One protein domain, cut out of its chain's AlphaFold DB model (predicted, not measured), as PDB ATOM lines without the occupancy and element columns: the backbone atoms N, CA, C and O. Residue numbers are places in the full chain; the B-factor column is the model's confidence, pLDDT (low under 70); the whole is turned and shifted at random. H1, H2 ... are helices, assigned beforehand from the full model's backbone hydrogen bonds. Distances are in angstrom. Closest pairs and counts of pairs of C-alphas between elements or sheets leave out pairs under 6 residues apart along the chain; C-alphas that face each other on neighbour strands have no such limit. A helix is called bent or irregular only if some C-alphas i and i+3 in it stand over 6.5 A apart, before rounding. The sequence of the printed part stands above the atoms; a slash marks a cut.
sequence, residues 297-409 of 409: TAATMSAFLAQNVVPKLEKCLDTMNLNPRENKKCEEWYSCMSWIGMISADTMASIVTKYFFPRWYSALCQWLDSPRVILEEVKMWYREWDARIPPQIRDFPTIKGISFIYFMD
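What this domain is: This is residues 297 to 409 of the 409 residues of the protein "G-patch domain protein" of Teladorsagia circumcincta (UniProt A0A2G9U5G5). An elongated helical body is built along a bent helix, H4: its first arm, H4a, makes a three-helix up-and-down bundle with H2 and H3, each running against the one before, and its second arm, H4b, makes a hairpin with H5. H1 extends one end, residues 369 to 374 stick out at the other, and short H6 and H7 pack on H4a. The printed part has 113 residues with seven named helices, H1 to H7 in chain order, and no named strand: all helix. It is compact, with a radius of gyration of the C-alphas of 15.2 A, and spans 54 by 27 by 19 A.

How they stand to each other: H1, residues 298 to 308, and H2, residues 310 to 319, meet only through their link. H2 and H3, residues 331 to 341, form a helical hairpin; their closest C-alphas, Leu 313 and Cys 336, are 6.0 A apart. H3 is irregular, only just: C-alphas 338 and 341 are 6.8 A apart. H4, residues 345 to 368, assigned as one helix by its hydrogen bonds, is bent, C-alphas 354 and 357 being 6.5 A apart; H4a, 345 to 354, and H4b, 357 to 368, stand at a steep tilt of 44 degrees. H2 and H4a only just touch, with 3 pairs of C-alphas within 8 A, the closest Glu 314 and Ile 351, 6.1 A. H4b, with residues 364 to 368 alone, only just touches Val 378 of H5, residues 375 to 388, with 3 such pairs; the closest C-alphas, Trp 367 and Val 378, are 7.8 A apart in this hairpin. H6, residues 391 to 394, and H7, residues 397 to 401, touch H4a, with closest C-alphas Ile 393 and Ala 349, 5.5 A, and Ile 399 and Thr 353, 6.7 A. Each O i to N i+4 pair is within hydrogen-bond range in H1, H2, H4a, H4b, H5 and H7, but 4 of 7 in H3; H6 is too short for one.

Where its parts are: H1 begins at C-alpha 298 (-483.312, 271.441, 59.944) and H7 ends at C-alpha 401 (-456.714, 269.959, 47.504). H3 is 17.4 A long, H4b 16.3 A and H5 20.0 A.

The domain as a whole: The C-alphas of Thr 297 and Pro 371, the two farthest apart, are 54.9 A apart. The printed part has no cut; the link from H2 to H3 is long. Residues 328 and 401 to 409 are under pLDDT 70.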
ATOM      1  N   THR A 297    -487.146 272.975  62.493       89.88
ATOM      2  CA  THR A 297    -486.820 272.177  61.307       89.88
ATOM      3  C   THR A 297    -485.352 272.374  60.934       89.88
ATOM      4  O   THR A 297    -484.806 273.466  61.097       89.88
ATOM      5  N   ALA A 298    -484.716 271.354  60.354       89.75
ATOM      6  CA  ALA A 298    -483.312 271.441  59.944       89.75
ATOM      7  C   ALA A 298    -483.031 272.659  59.038       89.75
ATOM      8  O   ALA A 298    -482.025 273.339  59.217       89.75
ATOM      9  N   ALA A 299    -483.959 272.990  58.131       90.75
ATOM     10  CA  ALA A 299    -483.856 274.152  57.246       90.75
ATOM     11  C   ALA A 299    -483.950 275.498  57.986       90.75
ATOM     12  O   ALA A 299    -483.258 276.454  57.644       90.75
ATOM     13  N   THR A 300    -484.803 275.599  59.012       91.62
ATOM     14  CA  THR A 300    -484.912 276.840  59.797       91.62
ATOM     15  C   THR A 300    -483.713 277.025  60.719       91.62
ATOM     16  O   THR A 300    -483.244 278.153  60.868       91.62
ATOM     17  N   MET A 301    -483.181 275.934  61.279       92.44
ATOM     18  CA  MET A 301    -481.950 275.954  62.063       92.44
ATOM     19  C   MET A 301    -480.744 276.346  61.202       92.44
ATOM     20  O   MET A 301    -480.004 277.254  61.575       92.44
ATOM     21  N   SER A 302    -480.570 275.731  60.029       92.00
ATOM     22  CA  SER A 302    -479.446 276.046  59.141       92.00
ATOM     23  C   SER A 302    -479.481 277.500  58.667       92.00
ATOM     24  O   SER A 302    -478.465 278.186  58.752       92.00
ATOM     25  N   ALA A 303    -480.649 278.014  58.269       93.12
ATOM     26  CA  ALA A 303    -480.811 279.418  57.891       93.12
ATOM     27  C   ALA A 303    -480.527 280.375  59.063       93.12
ATOM     28  O   ALA A 303    -479.878 281.407  58.888       93.12
ATOM     29  N   PHE A 304    -480.972 280.028  60.274       94.31
ATOM     30  CA  PHE A 304    -480.722 280.833  61.468       94.31
ATOM     31  C   PHE A 304    -479.229 280.911  61.813       94.31
ATOM     32  O   PHE A 304    -478.720 282.003  62.090       94.31
ATOM     33  N   LEU A 305    -478.526 279.773  61.776       93.56
ATOM     34  CA  LEU A 305    -477.086 279.703  62.022       93.56
ATOM     35  C   LEU A 305    -476.299 280.432  60.929       93.56
ATOM     36  O   LEU A 305    -475.397 281.206  61.252       93.56
ATOM     37  N   ALA A 306    -476.682 280.260  59.660       93.00
ATOM     38  CA  ALA A 306    -476.071 280.950  58.528       93.00
ATOM     39  C   ALA A 306    -476.179 282.480  58.642       93.00
ATOM     40  O   ALA A 306    -475.260 283.194  58.259       93.00
ATOM     41  N   GLN A 307    -477.275 282.995  59.205       93.38
ATOM     42  CA  GLN A 307    -477.480 284.436  59.362       93.38
ATOM     43  C   GLN A 307    -476.776 285.027  60.593       93.38
ATOM     44  O   GLN A 307    -476.266 286.143  60.525       93.38
ATOM     45  N   ASN A 308    -476.789 284.325  61.732       92.56
ATOM     46  CA  ASN A 308    -476.410 284.922  63.022       92.56
ATOM     47  C   ASN A 308    -475.067 284.425  63.574       92.56
ATOM     48  O   ASN A 308    -474.402 285.165  64.297       92.56
ATOM     49  N   VAL A 309    -474.672 283.189  63.254       93.50
ATOM     50  CA  VAL A 309    -473.480 282.539  63.822       93.50
ATOM     51  C   VAL A 309    -472.344 282.501  62.806       93.50
ATOM     52  O   VAL A 309    -471.251 282.976  63.103       93.50
ATOM     53  N   VAL A 310    -472.606 282.008  61.591       93.31
ATOM     54  CA  VAL A 310    -471.588 281.825  60.540       93.31
ATOM     55  C   VAL A 310    -470.769 283.095  60.267       93.31
ATOM     56  O   VAL A 310    -469.546 283.003  60.351       93.31
ATOM     57  N   PRO A 311    -471.358 284.296  60.084       93.75
ATOM     58  CA  PRO A 311    -470.576 285.500  59.787       93.75
ATOM     59  C   PRO A 311    -469.611 285.892  60.914       93.75
ATOM     60  O   PRO A 311    -468.639 286.613  60.697       93.75
ATOM     61  N   LYS A 312    -469.885 285.453  62.145       93.00
ATOM     62  CA  LYS A 312    -469.024 285.703  63.303       93.00
ATOM     63  C   LYS A 312    -467.894 284.696  63.389       93.00
ATOM     64  O   LYS A 312    -466.781 285.088  63.720       93.00
ATOM     65  N   LEU A 313    -468.167 283.434  63.060       92.38
ATOM     66  CA  LEU A 313    -467.134 282.407  62.936       92.38
ATOM     67  C   LEU A 313    -466.149 282.758  61.815       92.38
ATOM     68  O   LEU A 313    -464.944 282.684  62.028       92.38
ATOM     69  N   GLU A 314    -466.660 283.222  60.669       93.69
ATOM     70  CA  GLU A 314    -465.845 283.725  59.557       93.69
ATOM     71  C   GLU A 314    -464.898 284.831  60.024       93.69
ATOM     72  O   GLU A 314    -463.685 284.703  59.884       93.69
ATOM     73  N   LYS A 315    -465.439 285.881  60.660       91.94
ATOM     74  CA  LYS A 315    -464.632 286.986  61.198       91.94
ATOM     75  C   LYS A 315    -463.630 286.525  62.248       91.94
ATOM     76  O   LYS A 315    -462.513 287.013  62.255       91.94
ATOM     77  N   CYS A 316    -464.012 285.603  63.127       91.75
ATOM     78  CA  CYS A 316    -463.136 285.098  64.179       91.75
ATOM     79  C   CYS A 316    -461.937 284.331  63.613       91.75
ATOM     80  O   CYS A 316    -460.825 284.501  64.097       91.75
ATOM     81  N   LEU A 317    -462.143 283.520  62.572       90.75
ATOM     82  CA  LEU A 317    -461.047 282.851  61.867       90.75
ATOM     83  C   LEU A 317    -460.211 283.843  61.051       90.75
ATOM     84  O   LEU A 317    -458.989 283.726  61.013       90.75
ATOM     85  N   ASP A 318    -460.854 284.849  60.460       90.50
ATOM     86  CA  ASP A 318    -460.183 285.897  59.691       90.50
ATOM     87  C   ASP A 318    -459.375 286.867  60.562       90.50
ATOM     88  O   ASP A 318    -458.398 287.420  60.083       90.50
ATOM     89  N   THR A 319    -459.698 287.061  61.844       89.06
ATOM     90  CA  THR A 319    -458.925 287.925  62.762       89.06
ATOM     91  C   THR A 319    -458.009 287.158  63.706       89.06
ATOM     92  O   THR A 319    -457.202 287.776  64.403       89.06
ATOM     93  N   MET A 320    -458.093 285.825  63.722       87.31
ATOM     94  CA  MET A 320    -457.290 284.969  64.588       87.31
ATOM     95  C   MET A 320    -455.794 285.280  64.457       87.31
ATOM     96  O   MET A 320    -455.265 285.435  63.350       87.31
ATOM     97  N   ASN A 321    -455.100 285.351  65.593       84.62
ATOM     98  CA  ASN A 321    -453.650 285.471  65.594       84.62
ATOM     99  C   ASN A 321    -453.016 284.097  65.339       84.62
ATOM    100  O   ASN A 321    -453.198 283.170  66.130       84.62
ATOM    101  N   LEU A 322    -452.280 283.988  64.232       84.69
ATOM    102  CA  LEU A 322    -451.614 282.762  63.785       84.69
ATOM    103  C   LEU A 322    -450.185 282.631  64.321       84.69
ATOM    104  O   LEU A 322    -449.567 281.589  64.119       84.69
ATOM    105  N   ASN A 323    -449.671 283.648  65.024       79.19
ATOM    106  CA  ASN A 323    -448.325 283.642  65.584       79.19
ATOM    107  C   ASN A 323    -448.204 282.586  66.700       79.19
ATOM    108  O   ASN A 323    -448.769 282.778  67.784       79.19
ATOM    109  N   PRO A 324    -447.404 281.518  66.516       73.69
ATOM    110  CA  PRO A 324    -447.288 280.448  67.511       73.69
ATOM    111  C   PRO A 324    -446.665 280.889  68.842       73.69
ATOM    112  O   PRO A 324    -446.825 280.220  69.863       73.69
ATOM    113  N   ARG A 325    -445.955 282.025  68.858       71.81
ATOM    114  CA  ARG A 325    -445.350 282.591  70.075       71.81
ATOM    115  C   ARG A 325    -446.360 283.319  70.962       71.81
ATOM    116  O   ARG A 325    -446.209 283.294  72.180       71.81
ATOM    117  N   GLU A 326    -447.374 283.934  70.358       73.31
ATOM    118  CA  GLU A 326    -448.367 284.770  71.044       73.31
ATOM    119  C   GLU A 326    -449.654 283.994  71.335       73.31
ATOM    120  O   GLU A 326    -450.183 284.078  72.440       73.31
ATOM    121  N   ASN A 327    -450.127 283.180  70.385       75.81
ATOM    122  CA  ASN A 327    -451.344 282.389  70.539       75.81
ATOM    123  C   ASN A 327    -451.035 280.887  70.582       75.81
ATOM    124  O   ASN A 327    -451.198 280.163  69.602       75.81
ATOM    125  N   LYS A 328    -450.585 280.402  71.745       68.31
ATOM    126  CA  LYS A 328    -450.260 278.976  71.939       68.31
ATOM    127  C   LYS A 328    -451.495 278.072  71.982       68.31
ATOM    128  O   LYS A 328    -451.426 276.925  71.552       68.31
ATOM    129  N   LYS A 329    -452.607 278.571  72.535       71.50
ATOM    130  CA  LYS A 329    -453.826 277.779  72.761       71.50
ATOM    131  C   LYS A 329    -454.774 277.778  71.572       71.50
ATOM    132  O   LYS A 329    -455.506 276.806  71.421       71.50
ATOM    133  N   CYS A 330    -454.753 278.818  70.735       82.69
ATOM    134  CA  CYS A 330    -455.635 278.926  69.578       82.69
ATOM    135  C   CYS A 330    -457.113 278.715  69.963       82.69
ATOM    136  O   CYS A 330    -457.816 277.921  69.337       82.69
ATOM    137  N   GLU A 331    -457.575 279.382  71.027       84.81
ATOM    138  CA  GLU A 331    -458.930 279.185  71.570       84.81
ATOM    139  C   GLU A 331    -460.014 279.531  70.538       84.81
ATOM    140  O   GLU A 331    -461.055 278.876  70.492       84.81
ATOM    141  N   GLU A 332    -459.739 280.488  69.649       88.94
ATOM    142  CA  GLU A 332    -460.607 280.875  68.537       88.94
ATOM    143  C   GLU A 332    -460.861 279.706  67.578       88.94
ATOM    144  O   GLU A 332    -461.997 279.473  67.163       88.94
ATOM    145  N   TRP A 333    -459.819 278.923  67.274       90.19
ATOM    146  CA  TRP A 333    -459.925 277.756  66.400       90.19
ATOM    147  C   TRP A 333    -460.825 276.687  67.013       90.19
ATOM    148  O   TRP A 333    -461.801 276.266  66.392       90.19
ATOM    149  N   TYR A 334    -460.536 276.269  68.247       89.62
ATOM    150  CA  TYR A 334    -461.320 275.229  68.917       89.62
ATOM    151  C   TYR A 334    -462.766 275.662  69.153       89.62
ATOM    152  O   TYR A 334    -463.687 274.856  68.993       89.62
ATOM    153  N   SER A 335    -462.975 276.943  69.459       88.31
ATOM    154  CA  SER A 335    -464.310 277.518  69.594       88.31
ATOM    155  C   SER A 335    -465.088 277.400  68.287       88.31
ATOM    156  O   SER A 335    -466.194 276.866  68.308       88.31
ATOM    157  N   CYS A 336    -464.507 277.777  67.142       91.25
ATOM    158  CA  CYS A 336    -465.130 277.592  65.829       91.25
ATOM    159  C   CYS A 336    -465.405 276.114  65.512       91.25
ATOM    160  O   CYS A 336    -466.509 275.771  65.089       91.25
ATOM    161  N   MET A 337    -464.448 275.222  65.775       90.44
ATOM    162  CA  MET A 337    -464.581 273.790  65.483       90.44
ATOM    163  C   MET A 337    -465.653 273.098  66.335       90.44
ATOM    164  O   MET A 337    -466.275 272.141  65.876       90.44
ATOM    165  N   SER A 338    -465.948 273.607  67.535       90.31
ATOM    166  CA  SER A 338    -467.036 273.079  68.371       90.31
ATOM    167  C   SER A 338    -468.416 273.162  67.693       90.31
ATOM    168  O   SER A 338    -469.291 272.336  67.963       90.31
ATOM    169  N   TRP A 339    -468.589 274.084  66.736       91.88
ATOM    170  CA  TRP A 339    -469.832 274.254  65.983       91.88
ATOM    171  C   TRP A 339    -470.040 273.230  64.860       91.88
ATOM    172  O   TRP A 339    -471.145 273.176  64.323       91.88
ATOM    173  N   ILE A 340    -469.057 272.375  64.531       88.50
ATOM    174  CA  ILE A 340    -469.191 271.317  63.501       88.50
ATOM    175  C   ILE A 340    -470.375 270.376  63.782       88.50
ATOM    176  O   ILE A 340    -470.952 269.811  62.861       88.50
ATOM    177  N   GLY A 341    -470.764 270.193  65.047       85.94
ATOM    178  CA  GLY A 341    -471.919 269.358  65.393       85.94
ATOM    179  C   GLY A 341    -473.281 269.984  65.060       85.94
ATOM    180  O   GLY A 341    -474.268 269.264  64.959       85.94
ATOM    181  N   MET A 342    -473.353 271.311  64.917       86.69
ATOM    182  CA  MET A 342    -474.598 272.055  64.656       86.69
ATOM    183  C   MET A 342    -474.646 272.659  63.250       86.69
ATOM    184  O   MET A 342    -475.722 272.815  62.675       86.69
ATOM    185  N   ILE A 343    -473.486 273.015  62.709       90.25
ATOM    186  CA  ILE A 343    -473.285 273.539  61.360       90.25
ATOM    187  C   ILE A 343    -472.872 272.368  60.460       90.25
ATOM    188  O   ILE A 343    -472.188 271.458  60.915       90.25
ATOM    189  N   SER A 344    -473.277 272.349  59.187       89.50
ATOM    190  CA  SER A 344    -472.864 271.257  58.298       89.50
ATOM    191  C   SER A 344    -471.341 271.248  58.118       89.50
ATOM    192  O   SER A 344    -470.715 272.299  57.983       89.50
ATOM    193  N   ALA A 345    -470.736 270.060  58.064       89.81
ATOM    194  CA  ALA A 345    -469.292 269.938  57.856       89.81
ATOM    195  C   ALA A 345    -468.829 270.623  56.553       89.81
ATOM    196  O   ALA A 345    -467.762 271.226  56.525       89.81
ATOM    197  N   ASP A 346    -469.678 270.618  55.523       89.88
ATOM    198  CA  ASP A 346    -469.453 271.294  54.240       89.88
ATOM    199  C   ASP A 346    -469.338 272.825  54.369       89.88
ATOM    200  O   ASP A 346    -468.417 273.451  53.834       89.88
ATOM    201  N   THR A 347    -470.230 273.446  55.147       91.38
ATOM    202  CA  THR A 347    -470.174 274.898  55.375       91.38
ATOM    203  C   THR A 347    -468.978 275.272  56.242       91.38
ATOM    204  O   THR A 347    -468.292 276.241  55.926       91.38
ATOM    205  N   MET A 348    -468.648 274.475  57.265       91.81
ATOM    206  CA  MET A 348    -467.418 274.680  58.037       91.81
ATOM    207  C   MET A 348    -466.168 274.556  57.156       91.81
ATOM    208  O   MET A 348    -465.304 275.429  57.198       91.81
ATOM    209  N   ALA A 349    -466.082 273.518  56.319       90.75
ATOM    210  CA  ALA A 349    -464.967 273.335  55.393       90.75
ATOM    211  C   ALA A 349    -464.825 274.530  54.439       90.75
ATOM    212  O   ALA A 349    -463.715 275.016  54.220       90.75
ATOM    213  N   SER A 350    -465.943 275.057  53.932       91.25
ATOM    214  CA  SER A 350    -465.971 276.253  53.082       91.25
ATOM    215  C   SER A 350    -465.472 277.508  53.808       91.25
ATOM    216  O   SER A 350    -464.661 278.253  53.259       91.25
ATOM    217  N   ILE A 351    -465.900 277.724  55.058       92.19
ATOM    218  CA  ILE A 351    -465.447 278.848  55.894       92.19
ATOM    219  C   ILE A 351    -463.935 278.760  56.131       92.19
ATOM    220  O   ILE A 351    -463.210 279.726  55.899       92.19
ATOM    221  N   VAL A 352    -463.440 277.595  56.552       91.31
ATOM    222  CA  VAL A 352    -462.011 277.388  56.822       91.31
ATOM    223  C   VAL A 352    -461.194 277.602  55.542       91.31
ATOM    224  O   VAL A 352    -460.227 278.363  55.556       91.31
ATOM    225  N   THR A 353    -461.624 277.017  54.418       90.12
ATOM    226  CA  THR A 353    -461.005 277.192  53.085       90.12
ATOM    227  C   THR A 353    -460.875 278.662  52.698       90.12
ATOM    228  O   THR A 353    -459.837 279.082  52.196       90.12
ATOM    229  N   LYS A 354    -461.919 279.457  52.942       91.19
ATOM    230  CA  LYS A 354    -461.991 280.836  52.460       91.19
ATOM    231  C   LYS A 354    -461.316 281.856  53.379       91.19
ATOM    232  O   LYS A 354    -460.716 282.794  52.868       91.19
ATOM    233  N   TYR A 355    -461.425 281.701  54.699       91.19
ATOM    234  CA  TYR A 355    -461.003 282.733  55.661       91.19
ATOM    235  C   TYR A 355    -459.747 282.353  56.451       91.19
ATOM    236  O   TYR A 355    -458.934 283.215  56.766       91.19
ATOM    237  N   PHE A 356    -459.545 281.066  56.746       91.44
ATOM    238  CA  PHE A 356    -458.384 280.621  57.520       91.44
ATOM    239  C   PHE A 356    -457.167 280.365  56.625       91.44
ATOM    240  O   PHE A 356    -456.102 280.940  56.851       91.44
ATOM    241  N   PHE A 357    -457.313 279.536  55.588       89.44
ATOM    242  CA  PHE A 357    -456.178 279.073  54.783       89.44
ATOM    243  C   PHE A 357    -455.356 280.176  54.104       89.44
ATOM    244  O   PHE A 357    -454.130 280.091  54.168       89.44
ATOM    245  N   PRO A 358    -455.951 281.231  53.509       89.88
ATOM    246  CA  PRO A 358    -455.167 282.310  52.909       89.88
ATOM    247  C   PRO A 358    -454.271 283.023  53.928       89.88
ATOM    248  O   PRO A 358    -453.107 283.310  53.645       89.88
ATOM    249  N   ARG A 359    -454.787 283.265  55.140       90.00
ATOM    250  CA  ARG A 359    -454.019 283.892  56.224       90.00
ATOM    251  C   ARG A 359    -452.978 282.946  56.798       90.00
ATOM    252  O   ARG A 359    -451.848 283.362  57.030       90.00
ATOM    253  N   TRP A 360    -453.340 281.678  56.983       89.06
ATOM    254  CA  TRP A 360    -452.431 280.631  57.440       89.06
ATOM    255  C   TRP A 360    -451.239 280.462  56.489       89.06
ATOM    256  O   TRP A 360    -450.094 280.483  56.936       89.06
ATOM    257  N   TYR A 361    -451.494 280.417  55.179       87.44
ATOM    258  CA  TYR A 361    -450.452 280.360  54.157       87.44
ATOM    259  C   TYR A 361    -449.591 281.629  54.149       87.44
ATOM    260  O   TYR A 361    -448.368 281.546  54.122       87.44
ATOM    261  N   SER A 362    -450.208 282.812  54.247       88.12
ATOM    262  CA  SER A 362    -449.468 284.076  54.326       88.12
ATOM    263  C   SER A 362    -448.546 284.139  55.548       88.12
ATOM    264  O   SER A 362    -447.396 284.552  55.412       88.12
ATOM    265  N   ALA A 363    -449.013 283.689  56.716       87.88
ATOM    266  CA  ALA A 363    -448.203 283.613  57.931       87.88
ATOM    267  C   ALA A 363    -447.035 282.627  57.776       87.88
ATOM    268  O   ALA A 363    -445.927 282.914  58.223       87.88
ATOM    269  N   LEU A 364    -447.261 281.496  57.101       87.31
ATOM    270  CA  LEU A 364    -446.214 280.527  56.789       87.31
ATOM    271  C   LEU A 364    -445.150 281.125  55.856       87.31
ATOM    272  O   LEU A 364    -443.965 281.018  56.161       87.31
ATOM    273  N   CYS A 365    -445.545 281.802  54.771       87.12
ATOM    274  CA  CYS A 365    -444.605 282.482  53.874       87.12
ATOM    275  C   CYS A 365    -443.806 283.568  54.608       87.12
ATOM    276  O   CYS A 365    -442.584 283.579  54.533       87.12
ATOM    277  N   GLN A 366    -444.476 284.420  55.392       88.25
ATOM    278  CA  GLN A 366    -443.808 285.452  56.193       88.25
ATOM    279  C   GLN A 366    -442.828 284.865  57.209       88.25
ATOM    280  O   GLN A 366    -441.775 285.453  57.461       88.25
ATOM    281  N   TRP A 367    -443.161 283.717  57.809       87.38
ATOM    282  CA  TRP A 367    -442.235 283.037  58.700       87.38
ATOM    283  C   TRP A 367    -441.026 282.541  57.912       87.38
ATOM    284  O   TRP A 367    -439.919 282.857  58.321       87.38
ATOM    285  N   LEU A 368    -441.216 281.862  56.777       86.81
ATOM    286  CA  LEU A 368    -440.128 281.347  55.933       86.81
ATOM    287  C   LEU A 368    -439.203 282.434  55.362       86.81
ATOM    288  O   LEU A 368    -438.008 282.189  55.230       86.81
ATOM    289  N   ASP A 369    -439.727 283.630  55.092       88.69
ATOM    290  CA  ASP A 369    -438.947 284.775  54.607       88.69
ATOM    291  C   ASP A 369    -438.140 285.474  55.721       88.69
ATOM    292  O   ASP A 369    -437.322 286.362  55.459       88.69
ATOM    293  N   SER A 370    -438.348 285.105  56.990       88.25
ATOM    294  CA  SER A 370    -437.655 285.727  58.117       88.25
ATOM    295  C   SER A 370    -436.169 285.334  58.158       88.25
ATOM    296  O   SER A 370    -435.827 284.151  58.114       88.25
ATOM    297  N   PRO A 371    -435.242 286.291  58.362       81.88
ATOM    298  CA  PRO A 371    -433.798 286.040  58.321       81.88
ATOM    299  C   PRO A 371    -433.269 285.136  59.454       81.88
ATOM    300  O   PRO A 371    -432.091 284.791  59.460       81.88
ATOM    301  N   ARG A 372    -434.105 284.769  60.438       82.69
ATOM    302  CA  ARG A 372    -433.764 283.879  61.568       82.69
ATOM    303  C   ARG A 372    -434.645 282.622  61.618       82.69
ATOM    304  O   ARG A 372    -435.008 282.167  62.702       82.69
ATOM    305  N   VAL A 373    -435.034 282.091  60.462       83.44
ATOM    306  CA  VAL A 373    -435.860 280.878  60.370       83.44
ATOM    307  C   VAL A 373    -435.156 279.648  60.915       83.44
ATOM    308  O   VAL A 373    -434.026 279.338  60.548       83.44
ATOM    309  N   ILE A 374    -435.890 278.899  61.735       85.88
ATOM    310  CA  ILE A 374    -435.535 277.547  62.150       85.88
ATOM    311  C   ILE A 374    -436.525 276.605  61.463       85.88
ATOM    312  O   ILE A 374    -437.698 276.547  61.829       85.88
ATOM    313  N   LEU A 375    -436.060 275.874  60.446       84.31
ATOM    314  CA  LEU A 375    -436.917 275.003  59.629       84.31
ATOM    315  C   LEU A 375    -437.603 273.900  60.449       84.31
ATOM    316  O   LEU A 375    -438.717 273.498  60.123       84.31
ATOM    317  N   GLU A 376    -436.970 273.424  61.523       86.50
ATOM    318  CA  GLU A 376    -437.582 272.446  62.430       86.50
ATOM    319  C   GLU A 376    -438.804 273.018  63.159       86.50
ATOM    320  O   GLU A 376    -439.828 272.341  63.235       86.50
ATOM    321  N   GLU A 377    -438.748 274.273  63.620       86.62
ATOM    322  CA  GLU A 377    -439.889 274.938  64.265       86.62
ATOM    323  C   GLU A 377    -441.062 275.095  63.291       86.62
ATOM    324  O   GLU A 377    -442.207 274.827  63.657       86.62
ATOM    325  N   VAL A 378    -440.777 275.456  62.035       85.75
ATOM    326  CA  VAL A 378    -441.798 275.579  60.983       85.75
ATOM    327  C   VAL A 378    -442.438 274.219  60.685       85.75
ATOM    328  O   VAL A 378    -443.663 274.113  60.629       85.75
ATOM    329  N   LYS A 379    -441.634 273.151  60.563       85.00
ATOM    330  CA  LYS A 379    -442.132 271.779  60.362       85.00
ATOM    331  C   LYS A 379    -442.984 271.293  61.536       85.00
ATOM    332  O   LYS A 379    -444.006 270.646  61.312       85.00
ATOM    333  N   MET A 380    -442.591 271.590  62.776       86.44
ATOM    334  CA  MET A 380    -443.384 271.243  63.960       86.44
ATOM    335  C   MET A 380    -444.721 271.982  63.969       86.44
ATOM    336  O   MET A 380    -445.761 271.341  64.098       86.44
ATOM    337  N   TRP A 381    -444.715 273.299  63.750       86.25
ATOM    338  CA  TRP A 381    -445.938 274.103  63.697       86.25
ATOM    339  C   TRP A 381    -446.907 273.620  62.618       86.25
ATOM    340  O   TRP A 381    -448.108 273.499  62.850       86.25
ATOM    341  N   TYR A 382    -446.377 273.287  61.446       84.56
ATOM    342  CA  TYR A 382    -447.154 272.725  60.356       84.56
ATOM    343  C   TYR A 382    -447.820 271.392  60.730       84.56
ATOM    344  O   TYR A 382    -449.025 271.228  60.543       84.56
ATOM    345  N   ARG A 383    -447.054 270.457  61.311       85.50
ATOM    346  CA  ARG A 383    -447.569 269.159  61.784       85.50
ATOM    347  C   ARG A 383    -448.612 269.319  62.886       85.50
ATOM    348  O   ARG A 383    -449.588 268.576  62.916       85.50
ATOM    349  N   GLU A 384    -448.427 270.290  63.778       86.56
ATOM    350  CA  GLU A 384    -449.426 270.615  64.793       86.56
ATOM    351  C   GLU A 384    -450.739 271.081  64.161       86.56
ATOM    352  O   GLU A 384    -451.801 270.631  64.581       86.56
ATOM    353  N   TRP A 385    -450.696 271.957  63.155       86.62
ATOM    354  CA  TRP A 385    -451.909 272.416  62.474       86.62
ATOM    355  C   TRP A 385    -452.607 271.310  61.696       86.62
ATOM    356  O   TRP A 385    -453.828 271.200  61.795       86.62
ATOM    357  N   ASP A 386    -451.858 270.451  61.007       85.06
ATOM    358  CA  ASP A 386    -452.433 269.280  60.343       85.06
ATOM    359  C   ASP A 386    -453.157 268.371  61.354       85.06
ATOM    360  O   ASP A 386    -454.309 267.983  61.142       85.06
ATOM    361  N   ALA A 387    -452.555 268.131  62.525       86.06
ATOM    362  CA  ALA A 387    -453.174 267.368  63.608       86.06
ATOM    363  C   ALA A 387    -454.411 268.053  64.229       86.06
ATOM    364  O   ALA A 387    -455.327 267.361  64.676       86.06
ATOM    365  N   ARG A 388    -454.463 269.392  64.253       87.19
ATOM    366  CA  ARG A 388    -455.582 270.183  64.811       87.19
ATOM    367  C   ARG A 388    -456.824 270.208  63.920       87.19
ATOM    368  O   ARG A 388    -457.896 270.558  64.416       87.19
ATOM    369  N   ILE A 389    -456.702 269.882  62.633       87.56
ATOM    370  CA  ILE A 389    -457.835 269.827  61.701       87.56
ATOM    371  C   ILE A 389    -458.672 268.570  61.992       87.56
ATOM    372  O   ILE A 389    -458.162 267.455  61.853       87.56
ATOM    373  N   PRO A 390    -459.962 268.710  62.361       87.38
ATOM    374  CA  PRO A 390    -460.817 267.561  62.633       87.38
ATOM    375  C   PRO A 390    -461.004 266.666  61.393       87.38
ATOM    376  O   PRO A 390    -461.142 267.180  60.275       87.38
ATOM    377  N   PRO A 391    -461.086 265.332  61.562       83.69
ATOM    378  CA  PRO A 391    -461.212 264.402  60.439       83.69
ATOM    379  C   PRO A 391    -462.481 264.647  59.616       83.69
ATOM    380  O   PRO A 391    -462.464 264.474  58.402       83.69
ATOM    381  N   GLN A 392    -463.556 265.137  60.250       84.69
ATOM    382  CA  GLN A 392    -464.830 265.419  59.587       84.69
ATOM    383  C   GLN A 392    -464.693 266.436  58.455       84.69
ATOM    384  O   GLN A 392    -465.434 266.343  57.487       84.69
ATOM    385  N   ILE A 393    -463.780 267.406  58.576       84.94
ATOM    386  CA  ILE A 393    -463.553 268.422  57.540       84.94
ATOM    387  C   ILE A 393    -462.334 268.098  56.670       84.94
ATOM    388  O   ILE A 393    -462.294 268.500  55.510       84.94
ATOM    389  N   ARG A 394    -461.368 267.327  57.187       81.38
ATOM    390  CA  ARG A 394    -460.168 266.917  56.442       81.38
ATOM    391  C   ARG A 394    -460.516 266.165  55.160       81.38
ATOM    392  O   ARG A 394    -459.803 266.283  54.167       81.38
ATOM    393  N   ASP A 395    -461.614 265.409  55.173       80.31
ATOM    394  CA  ASP A 395    -461.974 264.575  54.036       80.31
ATOM    395  C   ASP A 395    -462.527 265.337  52.817       80.31
ATOM    396  O   ASP A 395    -462.600 264.773  51.718       80.31
ATOM    397  N   PHE A 396    -462.880 266.614  52.991       82.19
ATOM    398  CA  PHE A 396    -463.498 267.417  51.944       82.19
ATOM    399  C   PHE A 396    -462.512 267.753  50.814       82.19
ATOM    400  O   PHE A 396    -461.361 268.097  51.092       82.19
ATOM    401  N   PRO A 397    -462.949 267.730  49.537       77.06
ATOM    402  CA  PRO A 397    -462.077 267.985  48.386       77.06
ATOM    403  C   PRO A 397    -461.348 269.330  48.450       77.06
ATOM    404  O   PRO A 397    -460.196 269.428  48.040       77.06
ATOM    405  N   THR A 398    -462.003 270.355  48.997       75.88
ATOM    406  CA  THR A 398    -461.447 271.703  49.169       75.88
ATOM    407  C   THR A 398    -460.256 271.729  50.122       75.88
ATOM    408  O   THR A 398    -459.282 272.421  49.854       75.88
ATOM    409  N   ILE A 399    -460.296 270.933  51.192       77.00
ATOM    410  CA  ILE A 399    -459.227 270.844  52.194       77.00
ATOM    411  C   ILE A 399    -458.162 269.829  51.759       77.00
ATOM    412  O   ILE A 399    -456.972 270.101  51.888       77.00
ATOM    413  N   LYS A 400    -458.564 268.706  51.142       72.69
ATOM    414  CA  LYS A 400    -457.633 267.749  50.514       72.69
ATOM    415  C   LYS A 400    -456.814 268.372  49.393       72.69
ATOM    416  O   LYS A 400    -455.653 268.017  49.240       72.69
ATOM    417  N   GLY A 401    -457.399 269.272  48.602       62.22
ATOM    418  CA  GLY A 401    -456.714 269.959  47.504       62.22
ATOM    419  C   GLY A 401    -455.620 270.915  47.979       62.22
ATOM    420  O   GLY A 401    -454.624 271.087  47.289       62.22
ATOM    421  N   ILE A 402    -455.746 271.450  49.197       63.72
ATOM    422  CA  ILE A 402    -454.707 272.245  49.879       63.72
ATOM    423  C   ILE A 402    -453.624 271.322  50.475       63.72
ATOM    424  O   ILE A 402    -452.802 271.769  51.266       63.72
ATOM    425  N   SER A 403    -453.634 270.029  50.102       52.03
ATOM    426  CA  SER A 403    -452.853 268.931  50.674       52.03
ATOM    427  C   SER A 403    -451.552 269.394  51.292       52.03
ATOM    428  O   SER A 403    -450.564 269.671  50.608       52.03
ATOM    429  N   PHE A 404    -451.572 269.338  52.621       55.91
ATOM    430  CA  PHE A 404    -450.448 269.508  53.521       55.91
ATOM    431  C   PHE A 404    -449.319 268.466  53.297       55.91
ATOM    432  O   PHE A 404    -448.410 268.311  54.110       55.91
ATOM    433  N   ILE A 405    -449.341 267.730  52.196       44.31
ATOM    434  CA  ILE A 405    -448.409 266.649  51.895       44.31
ATOM    435  C   ILE A 405    -447.256 267.168  51.022       44.31
ATOM    436  O   ILE A 405    -446.132 266.719  51.186       44.31
ATOM    437  N   TYR A 406    -447.477 268.197  50.193       43.34
ATOM    438  CA  TYR A 406    -446.450 268.710  49.273       43.34
ATOM    439  C   TYR A 406    -445.444 269.694  49.887       43.34
ATOM    440  O   TYR A 406    -444.489 270.062  49.216       43.34
ATOM    441  N   PHE A 407    -445.640 270.152  51.128       46.00
ATOM    442  CA  PHE A 407    -444.688 271.063  51.784       46.00
ATOM    443  C   PHE A 407    -443.574 270.323  52.554       46.00
ATOM    444  O   PHE A 407    -442.657 270.960  53.071       46.00
ATOM    445  N   MET A 408    -443.677 268.994  52.710       42.84
ATOM    446  CA  MET A 408    -442.732 268.185  53.500       42.84
ATOM    447  C   MET A 408    -441.767 267.323  52.675       42.84
ATOM    448  O   MET A 408    -440.796 266.848  53.272       42.84
ATOM    449  N   ASP A 409    -442.003 267.163  51.373       37.44
ATOM    450  CA  ASP A 409    -441.049 266.595  50.406       37.44
ATOM    451  C   ASP A 409    -440.357 267.732  49.643       37.44
ATOM    452  O   ASP A 409    -439.137 267.604  49.380       37.44
TER     453      ASP A 409